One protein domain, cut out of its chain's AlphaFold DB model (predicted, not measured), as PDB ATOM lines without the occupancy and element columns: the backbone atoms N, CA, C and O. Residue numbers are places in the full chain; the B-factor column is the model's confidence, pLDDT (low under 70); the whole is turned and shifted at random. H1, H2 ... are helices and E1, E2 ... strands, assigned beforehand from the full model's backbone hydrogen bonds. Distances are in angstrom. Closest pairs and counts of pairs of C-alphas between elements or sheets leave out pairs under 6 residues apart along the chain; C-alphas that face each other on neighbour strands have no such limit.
ATOM      1  N   HIS A  25     104.174  70.670 111.375       87.69
ATOM      2  CA  HIS A  25     104.974  70.188 112.499       87.69
ATOM      3  C   HIS A  25     104.042  69.685 113.601       87.69
ATOM      4  O   HIS A  25     103.143  70.401 114.043       87.69
ATOM      5  N   ILE A  26     104.223  68.432 114.015       88.12
ATOM      6  CA  ILE A  26     103.345  67.756 114.973       88.12
ATOM      7  C   ILE A  26     104.164  67.436 116.221       88.12
ATOM      8  O   ILE A  26     105.191  66.769 116.129       88.12
ATOM      9  N   ALA A  27     103.704  67.904 117.381       88.06
ATOM     10  CA  ALA A  27     104.290  67.522 118.660       88.06
ATOM     11  C   ALA A  27     104.055  66.028 118.934       88.06
ATOM     12  O   ALA A  27     102.978  65.498 118.633       88.06
ATOM     13  N   ALA A  28     105.037  65.361 119.541       88.06
ATOM     14  CA  ALA A  28     104.867  63.989 119.995       88.06
ATOM     15  C   ALA A  28     103.752  63.950 121.044       88.06
ATOM     16  O   ALA A  28     103.708  64.785 121.950       88.06
ATOM     17  N   ARG A  29     102.830  62.997 120.919       91.38
ATOM     18  CA  ARG A  29     101.722  62.840 121.862       91.38
ATOM     19  C   ARG A  29     101.538  61.382 122.239       91.38
ATOM     20  O   ARG A  29     101.647  60.512 121.378       91.38
ATOM     21  N   LYS A  30     101.210  61.143 123.503       91.25
ATOM     22  CA  LYS A  30     100.820  59.834 124.026       91.25
ATOM     23  C   LYS A  30      99.471  59.964 124.721       91.25
ATOM     24  O   LYS A  30      99.184  61.002 125.318       91.25
ATOM     25  N   THR A  31      98.652  58.930 124.597       93.69
ATOM     26  CA  THR A  31      97.443  58.776 125.402       93.69
ATOM     27  C   THR A  31      97.796  57.919 126.605       93.69
ATOM     28  O   THR A  31      98.361  56.838 126.447       93.69
ATOM     29  N   GLU A  32      97.485  58.424 127.787       93.12
ATOM     30  CA  GLU A  32      97.618  57.722 129.058       93.12
ATOM     31  C   GLU A  32      96.255  57.667 129.745       93.12
ATOM     32  O   GLU A  32      95.315  58.344 129.324       93.12
ATOM     33  N   THR A  33      96.138  56.834 130.771       93.31
ATOM     34  CA  THR A  33      94.890  56.609 131.501       93.31
ATOM     35  C   THR A  33      95.141  56.853 132.978       93.31
ATOM     36  O   THR A  33      96.202  56.502 133.488       93.31
ATOM     37  N   MET A  34      94.176  57.457 133.665       91.38
ATOM     38  CA  MET A  34      94.180  57.559 135.119       91.38
ATOM     39  C   MET A  34      92.835  57.137 135.696       91.38
ATOM     40  O   MET A  34      91.786  57.451 135.127       91.38
ATOM     41  N   SER A  35      92.869  56.503 136.863       90.69
ATOM     42  CA  SER A  35      91.671  56.261 137.661       90.69
ATOM     43  C   SER A  35      91.325  57.508 138.468       90.69
ATOM     44  O   SER A  35      92.169  58.087 139.161       90.69
ATOM     45  N   ILE A  36      90.069  57.933 138.390       88.81
ATOM     46  CA  ILE A  36      89.519  59.015 139.203       88.81
ATOM     47  C   ILE A  36      88.343  58.494 140.019       88.81
ATOM     48  O   ILE A  36      87.557  57.683 139.542       88.81
ATOM     49  N   SER A  37      88.219  58.999 141.244       87.00
ATOM     50  CA  SER A  37      87.064  58.753 142.103       87.00
ATOM     51  C   SER A  37      86.285  60.052 142.270       87.00
ATOM     52  O   SER A  37      86.857  61.067 142.685       87.00
ATOM     53  N   ILE A  38      85.004  60.032 141.904       83.38
ATOM     54  CA  ILE A  38      84.064  61.149 142.055       83.38
ATOM     55  C   ILE A  38      82.789  60.586 142.665       83.38
ATOM     56  O   ILE A  38      82.196  59.671 142.109       83.38
ATOM     57  N   GLU A  39      82.385  61.117 143.820       80.62
ATOM     58  CA  GLU A  39      81.144  60.716 144.507       80.62
ATOM     59  C   GLU A  39      81.041  59.197 144.768       80.62
ATOM     60  O   GLU A  39      79.959  58.621 144.784       80.62
ATOM     61  N   GLY A  40      82.184  58.535 144.984       81.75
ATOM     62  CA  GLY A  40      82.253  57.088 145.218       81.75
ATOM     63  C   GLY A  40      82.221  56.228 143.950       81.75
ATOM     64  O   GLY A  40      82.348  55.012 144.053       81.75
ATOM     65  N   LEU A  41      82.108  56.836 142.765       84.88
ATOM     66  CA  LEU A  41      82.267  56.163 141.480       84.88
ATOM     67  C   LEU A  41      83.737  56.206 141.049       84.88
ATOM     68  O   LEU A  41      84.316  57.289 140.931       84.88
ATOM     69  N   GLU A  42      84.326  55.040 140.789       89.56
ATOM     70  CA  GLU A  42      85.645  54.932 140.164       89.56
ATOM     71  C   GLU A  42      85.512  54.770 138.650       89.56
ATOM     72  O   GLU A  42      84.841  53.861 138.166       89.56
ATOM     73  N   GLU A  43      86.167  55.650 137.895       90.00
ATOM     74  CA  GLU A  43      86.187  55.603 136.434       90.00
ATOM     75  C   GLU A  43      87.598  55.843 135.909       90.00
ATOM     76  O   GLU A  43      88.379  56.619 136.467       90.00
ATOM     77  N   GLU A  44      87.897  55.220 134.774       91.94
ATOM     78  CA  GLU A  44      89.097  55.517 134.009       91.94
ATOM     79  C   GLU A  44      88.846  56.683 133.051       91.94
ATOM     80  O   GLU A  44      87.897  56.687 132.255       91.94
ATOM     81  N   VAL A  45      89.738  57.671 133.103       93.81
ATOM     82  CA  VAL A  45      89.762  58.792 132.167       93.81
ATOM     83  C   VAL A  45      91.078  58.791 131.418       93.81
ATOM     84  O   VAL A  45      92.159  58.816 132.010       93.81
ATOM     85  N   ARG A  46      90.983  58.799 130.090       94.81
ATOM     86  CA  ARG A  46      92.148  58.956 129.231       94.81
ATOM     87  C   ARG A  46      92.511  60.423 129.108       94.81
ATOM     88  O   ARG A  46      91.652  61.307 129.074       94.81
ATOM     89  N   TYR A  47      93.798  60.688 128.976       94.69
ATOM     90  CA  TYR A  47      94.319  62.018 128.728       94.69
ATOM     91  C   TYR A  47      95.488  61.972 127.749       94.69
ATOM     92  O   TYR A  47      96.256  61.017 127.674       94.69
ATOM     93  N   LYS A  48      95.605  63.029 126.950       93.19
ATOM     94  CA  LYS A  48      96.674  63.223 125.978       93.19
ATOM     95  C   LYS A  48      97.756  64.099 126.581       93.19
ATOM     96  O   LYS A  48      97.489  65.251 126.926       93.19
ATOM     97  N   VAL A  49      98.978  63.580 126.607       92.62
ATOM     98  CA  VAL A  49     100.192  64.318 126.963       92.62
ATOM     99  C   VAL A  49     100.937  64.655 125.679       92.62
ATOM    100  O   VAL A  49     101.351  63.761 124.942       92.62
ATOM    101  N   SER A  50     101.090  65.945 125.394       90.88
ATOM    102  CA  SER A  50     101.905  66.449 124.282       90.88
ATOM    103  C   SER A  50     103.272  66.865 124.811       90.88
ATOM    104  O   SER A  50     103.338  67.655 125.753       90.88
ATOM    105  N   LYS A  51     104.347  66.364 124.201       87.94
ATOM    106  CA  LYS A  51     105.734  66.665 124.568       87.94
ATOM    107  C   LYS A  51     106.481  67.303 123.396       87.94
ATOM    108  O   LYS A  51     106.191  67.029 122.228       87.94
ATOM    109  N   THR A  52     107.436  68.165 123.716       86.31
ATOM    110  CA  THR A  52     108.448  68.631 122.767       86.31
ATOM    111  C   THR A  52     109.416  67.491 122.423       86.31
ATOM    112  O   THR A  52     109.395  66.428 123.047       86.31
ATOM    113  N   LEU A  53     110.283  67.705 121.429       81.62
ATOM    114  CA  LEU A  53     111.309  66.724 121.047       81.62
ATOM    115  C   LEU A  53     112.334  66.473 122.169       81.62
ATOM    116  O   LEU A  53     112.827  65.361 122.300       81.62
ATOM    117  N   ASP A  54     112.605  67.478 123.003       84.50
ATOM    118  CA  ASP A  54     113.446  67.413 124.208       84.50
ATOM    119  C   ASP A  54     112.716  66.823 125.435       84.50
ATOM    120  O   ASP A  54     113.274  66.769 126.527       84.50
ATOM    121  N   GLY A  55     111.472  66.356 125.270       80.94
ATOM    122  CA  GLY A  55     110.716  65.649 126.307       80.94
ATOM    123  C   GLY A  55     109.922  66.543 127.265       80.94
ATOM    124  O   GLY A  55     109.202  66.019 128.117       80.94
ATOM    125  N   LYS A  56     109.976  67.871 127.110       85.88
ATOM    126  CA  LYS A  56     109.210  68.820 127.928       85.88
ATOM    127  C   LYS A  56     107.717  68.712 127.629       85.88
ATOM    128  O   LYS A  56     107.292  68.790 126.477       85.88
ATOM    129  N   VAL A  57     106.896  68.577 128.670       87.06
ATOM    130  CA  VAL A  57     105.435  68.565 128.526       87.06
ATOM    131  C   VAL A  57     104.955  69.948 128.078       87.06
ATOM    132  O   VAL A  57     105.195  70.953 128.742       87.06
ATOM    133  N   ILE A  58     104.284  69.995 126.927       87.81
ATOM    134  CA  ILE A  58     103.668  71.201 126.357       87.81
ATOM    135  C   ILE A  58     102.253  71.359 126.901       87.81
ATOM    136  O   ILE A  58     101.813  72.458 127.232       87.81
ATOM    137  N   GLN A  59     101.502  70.258 126.917       89.56
ATOM    138  CA  GLN A  59     100.086  70.289 127.227       89.56
ATOM    139  C   GLN A  59      99.586  68.919 127.650       89.56
ATOM    140  O   GLN A  59      99.872  67.919 126.992       89.56
ATOM    141  N   VAL A  60      98.745  68.924 128.679       90.88
ATOM    142  CA  VAL A  60      97.958  67.773 129.097       90.88
ATOM    143  C   VAL A  60      96.475  68.097 128.954       90.88
ATOM    144  O   VAL A  60      96.027  69.184 129.335       90.88
ATOM    145  N   LYS A  61      95.716  67.191 128.333       91.56
ATOM    146  CA  LYS A  61      94.277  67.352 128.096       91.56
ATOM    147  C   LYS A  61      93.537  66.032 128.319       91.56
ATOM    148  O   LYS A  61      93.872  65.074 127.627       91.56
ATOM    149  N   PRO A  62      92.516  65.978 129.192       94.19
ATOM    150  CA  PRO A  62      91.617  64.827 129.255       94.19
ATOM    151  C   PRO A  62      90.838  64.654 127.946       94.19
ATOM    152  O   PRO A  62      90.553  65.636 127.248       94.19
ATOM    153  N   GLU A  63      90.495  63.413 127.611       95.69
ATOM    154  CA  GLU A  63      89.658  63.099 126.455       95.69
ATOM    155  C   GLU A  63      88.235  63.612 126.668       95.69
ATOM    156  O   GLU A  63      87.615  63.403 127.711       95.69
ATOM    157  N   HIS A  64      87.710  64.297 125.653       94.81
ATOM    158  CA  HIS A  64      86.402  64.940 125.738       94.81
ATOM    159  C   HIS A  64      85.275  63.926 125.963       94.81
ATOM    160  O   HIS A  64      84.428  64.150 126.819       94.81
ATOM    161  N   GLU A  65      85.300  62.805 125.242       95.12
ATOM    162  CA  GLU A  65      84.279  61.755 125.335       95.12
ATOM    163  C   GLU A  65      84.219  61.123 126.730       95.12
ATOM    164  O   GLU A  65      83.133  60.868 127.248       95.12
ATOM    165  N   ASP A  66      85.373  60.923 127.373       94.50
ATOM    166  CA  ASP A  66      85.426  60.361 128.723       94.50
ATOM    167  C   ASP A  66      84.836  61.346 129.743       94.50
ATOM    168  O   ASP A  66      84.084  60.945 130.630       94.50
ATOM    169  N   LEU A  67      85.094  62.648 129.575       94.62
ATOM    170  CA  LEU A  67      84.473  63.681 130.405       94.62
ATOM    171  C   LEU A  67      82.960  63.793 130.182       94.62
ATOM    172  O   LEU A  67      82.242  64.062 131.141       94.62
ATOM    173  N   VAL A  68      82.473  63.608 128.950       95.50
ATOM    174  CA  VAL A  68      81.029  63.606 128.647       95.50
ATOM    175  C   VAL A  68      80.349  62.431 129.340       95.50
ATOM    176  O   VAL A  68      79.404  62.645 130.094       95.50
ATOM    177  N   ARG A  69      80.895  61.217 129.196       94.06
ATOM    178  CA  ARG A  69      80.393  60.016 129.884       94.06
ATOM    179  C   ARG A  69      80.341  60.211 131.402       94.06
ATOM    180  O   ARG A  69      79.379  59.827 132.057       94.06
ATOM    181  N   LEU A  70      81.381  60.816 131.966       92.44
ATOM    182  CA  LEU A  70      81.469  61.099 133.394       92.44
ATOM    183  C   LEU A  70      80.450  62.163 133.837       92.44
ATOM    184  O   LEU A  70      79.838  62.019 134.892       92.44
ATOM    185  N   ALA A  71      80.239  63.206 133.029       93.69
ATOM    186  CA  ALA A  71      79.240  64.245 133.278       93.69
ATOM    187  C   ALA A  71      77.821  63.669 133.299       93.69
ATOM    188  O   ALA A  71      77.043  63.996 134.191       93.69
ATOM    189  N   GLU A  72      77.507  62.773 132.365       93.50
ATOM    190  CA  GLU A  72      76.212  62.088 132.303       93.50
ATOM    191  C   GLU A  72      75.981  61.182 133.518       93.50
ATOM    192  O   GLU A  72      74.894  61.195 134.091       93.50
ATOM    193  N   LYS A  73      77.006  60.438 133.956       91.75
ATOM    194  CA  LYS A  73      76.915  59.543 135.123       91.75
ATOM    195  C   LYS A  73      76.782  60.285 136.455       91.75
ATOM    196  O   LYS A  73      76.069  59.823 137.338       91.75
ATOM    197  N   THR A  74      77.493  61.399 136.613       89.94
ATOM    198  CA  THR A  74      77.593  62.140 137.889       89.94
ATOM    199  C   THR A  74      76.646  63.337 137.968       89.94
ATOM    200  O   THR A  74      76.537  63.971 139.009       89.94
ATOM    201  N   GLY A  75      76.014  63.734 136.860       91.19
ATOM    202  CA  GLY A  75      75.247  64.982 136.785       91.19
ATOM    203  C   GLY A  75      76.098  66.251 136.947       91.19
ATOM    204  O   GLY A  75      75.556  67.353 137.054       91.19
ATOM    205  N   THR A  76      77.431  66.133 136.964       89.69
ATOM    206  CA  THR A  76      78.335  67.270 137.153       89.69
ATOM    207  C   THR A  76      78.586  67.994 135.835       89.69
ATOM    208  O   THR A  76      78.734  67.388 134.774       89.69
ATOM    209  N   SER A  77      78.708  69.323 135.885       94.12
ATOM    210  CA  SER A  77      79.028  70.096 134.683       94.12
ATOM    211  C   SER A  77      80.377  69.682 134.069       94.12
ATOM    212  O   SER A  77      81.397  69.570 134.757       94.12
ATOM    213  N   LEU A  78      80.405  69.562 132.739       94.38
ATOM    214  CA  LEU A  78      81.602  69.180 131.983       94.38
ATOM    215  C   LEU A  78      82.801  70.102 132.259       94.38
ATOM    216  O   LEU A  78      83.950  69.664 132.277       94.38
ATOM    217  N   ARG A  79      82.540  71.396 132.481       94.06
ATOM    218  CA  ARG A  79      83.579  72.378 132.807       94.06
ATOM    219  C   ARG A  79      84.253  72.051 134.139       94.06
ATOM    220  O   ARG A  79      85.478  72.023 134.181       94.06
ATOM    221  N   LEU A  80      83.468  71.791 135.187       92.62
ATOM    222  CA  LEU A  80      84.004  71.457 136.508       92.62
ATOM    223  C   LEU A  80      84.770  70.135 136.472       92.62
ATOM    224  O   LEU A  80      85.876  70.072 137.001       92.62
ATOM    225  N   LEU A  81      84.236  69.122 135.782       92.88
ATOM    226  CA  LEU A  81      84.923  67.841 135.605       92.88
ATOM    227  C   LEU A  81      86.251  68.001 134.876       92.88
ATOM    228  O   LEU A  81      87.268  67.485 135.326       92.88
ATOM    229  N   ARG A  82      86.276  68.765 133.783       94.00
ATOM    230  CA  ARG A  82      87.515  69.042 133.056       94.00
ATOM    231  C   ARG A  82      88.557  69.708 133.948       94.00
ATOM    232  O   ARG A  82      89.716  69.308 133.909       94.00
ATOM    233  N   ASP A  83      88.161  70.713 134.725       92.81
ATOM    234  CA  ASP A  83      89.078  71.456 135.590       92.81
ATOM    235  C   ASP A  83      89.572  70.579 136.759       92.81
ATOM    236  O   ASP A  83      90.751  70.626 137.110       92.81
ATOM    237  N   PHE A  84      88.700  69.733 137.316       91.19
ATOM    238  CA  PHE A  84      89.043  68.744 138.340       91.19
ATOM    239  C   PHE A  84      90.032  67.697 137.820       91.19
ATOM    240  O   PHE A  84      91.100  67.519 138.405       91.19
ATOM    241  N   VAL A  85      89.711  67.046 136.697       91.62
ATOM    242  CA  VAL A  85      90.563  66.018 136.087       91.62
ATOM    243  C   VAL A  85      91.900  66.618 135.679       91.62
ATOM    244  O   VAL A  85      92.941  66.046 135.977       91.62
ATOM    245  N   LYS A  86      91.903  67.809 135.072       91.00
ATOM    246  CA  LYS A  86      93.144  68.490 134.697       91.00
ATOM    247  C   LYS A  86      94.056  68.719 135.905       91.00
ATOM    248  O   LYS A  86      95.234  68.391 135.826       91.00
ATOM    249  N   LYS A  87      93.514  69.215 137.025       90.19
ATOM    250  CA  LYS A  87      94.282  69.362 138.271       90.19
ATOM    251  C   LYS A  87      94.806  68.013 138.754       90.19
ATOM    252  O   LYS A  87      95.978  67.899 139.074       90.19
ATOM    253  N   LYS A  88      93.960  66.982 138.783       88.69
ATOM    254  CA  LYS A  88      94.344  65.622 139.184       88.69
ATOM    255  C   LYS A  88      95.513  65.076 138.355       88.69
ATOM    256  O   LYS A  88      96.411  64.489 138.946       88.69
ATOM    257  N   ILE A  89      95.532  65.310 137.041       88.00
ATOM    258  CA  ILE A  89      96.650  64.910 136.177       88.00
ATOM    259  C   ILE A  89      97.917  65.697 136.528       88.00
ATOM    260  O   ILE A  89      98.951  65.097 136.790       88.00
ATOM    261  N   GLU A  90      97.822  67.027 136.623       83.25
ATOM    262  CA  GLU A  90      98.968  67.886 136.959       83.25
ATOM    263  C   GLU A  90      99.564  67.555 138.339       83.25
ATOM    264  O   GLU A  90     100.776  67.611 138.506       83.25
ATOM    265  N   PHE A  91      98.739  67.179 139.321       79.31
ATOM    266  CA  PHE A  91      99.205  66.736 140.641       79.31
ATOM    267  C   PHE A  91      99.750  65.298 140.642       79.31
ATOM    268  O   PHE A  91     100.684  65.015 141.389       79.31
ATOM    269  N   GLY A  92      99.186  64.391 139.837       65.62
ATOM    270  CA  GLY A  92      99.669  63.012 139.696       65.62
ATOM    271  C   GLY A  92     101.032  62.935 139.008       65.62
ATOM    272  O   GLY A  92     101.923  62.246 139.497       65.62
ATOM    273  N   ASP A  93     101.240  63.742 137.962       56.00
ATOM    274  CA  ASP A  93     102.530  63.883 137.270       56.00
ATOM    275  C   ASP A  93     103.649  64.394 138.207       56.00
ATOM    276  O   ASP A  93     104.820  64.068 138.012       56.00
ATOM    277  N   VAL A  94     103.314  65.165 139.253       48.19
ATOM    278  CA  VAL A  94     104.277  65.641 140.271       48.19
ATOM    279  C   VAL A  94     104.704  64.522 141.232       48.19
ATOM    280  O   VAL A  94     105.779  64.606 141.825       48.19
ATOM    281  N   LEU A  95     103.895  63.469 141.378       36.28
ATOM    282  CA  LEU A  95     104.156  62.344 142.282       36.28
ATOM    283  C   LEU A  95     104.788  61.121 141.602       36.28
ATOM    284  O   LEU A  95     105.216  60.221 142.318       36.28
ATOM    285  N   GLY A  96     104.917  61.105 140.269       39.47
ATOM    286  CA  GLY A  96     105.716  60.103 139.552       39.47
ATOM    287  C   GLY A  96     105.356  58.646 139.871       39.47
ATOM    288  O   GLY A  96     106.264  57.830 140.035       39.47
TER     289      GLY A  96
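AT A GLANCE: This is residues 25 to 96 of the 97 residues of the protein "DUF111 family protein" of Candidatus Bathyarchaeota archaeon (UniProt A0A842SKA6). A long, twisted two-strand hairpin, E1 and E2, has the shorter E3 beside E2; H1 runs along E2 over one face of this sheet, and H2 stands up from the opposite face. The 72 printed residues include E1, E2, E3, H1, H2 in order: a mixed class, its antiparallel sheet E1 E2 E3 a meander, strands joined in sequence. It is only just compact, close to loose, radius of gyration of the C-alphas 12.9 A, spanning 40 by 27 by 16 A.

IN THESE COORDINATES: Find C-alpha 28 at (104.867, 63.989, 119.995); there E1, residues 28 to 38, begins, 30.5 A long. Next come E2, residues 41 to 51, 30.8 A; E3, 57 to 62; H1, 64 to 74; and H2, 78 to 95, 25.7 A, ending at (104.156, 62.344, 142.282).

HOW THE PARTS SIT: Look for N 34 and O 45, 2.9 A, between E1 and E2, and N 48 and O 61, 2.8 A, between E2 and E3, within hydrogen-bond range. H1 lies over E2, closest C-alphas Val 45 and Asp 66, 5.8 A. H2 touches H1 with residues 78 to 82 alone, closest C-alphas Ala 71 and Leu 78, 5.6 A. O i to N i+4 pairs are within range throughout H1 and in 12 of 14 in H2.

THE WHOLE: The printed part has no cut, its four links are tight, and residues 92 to 96 are under 70 in pLDDT.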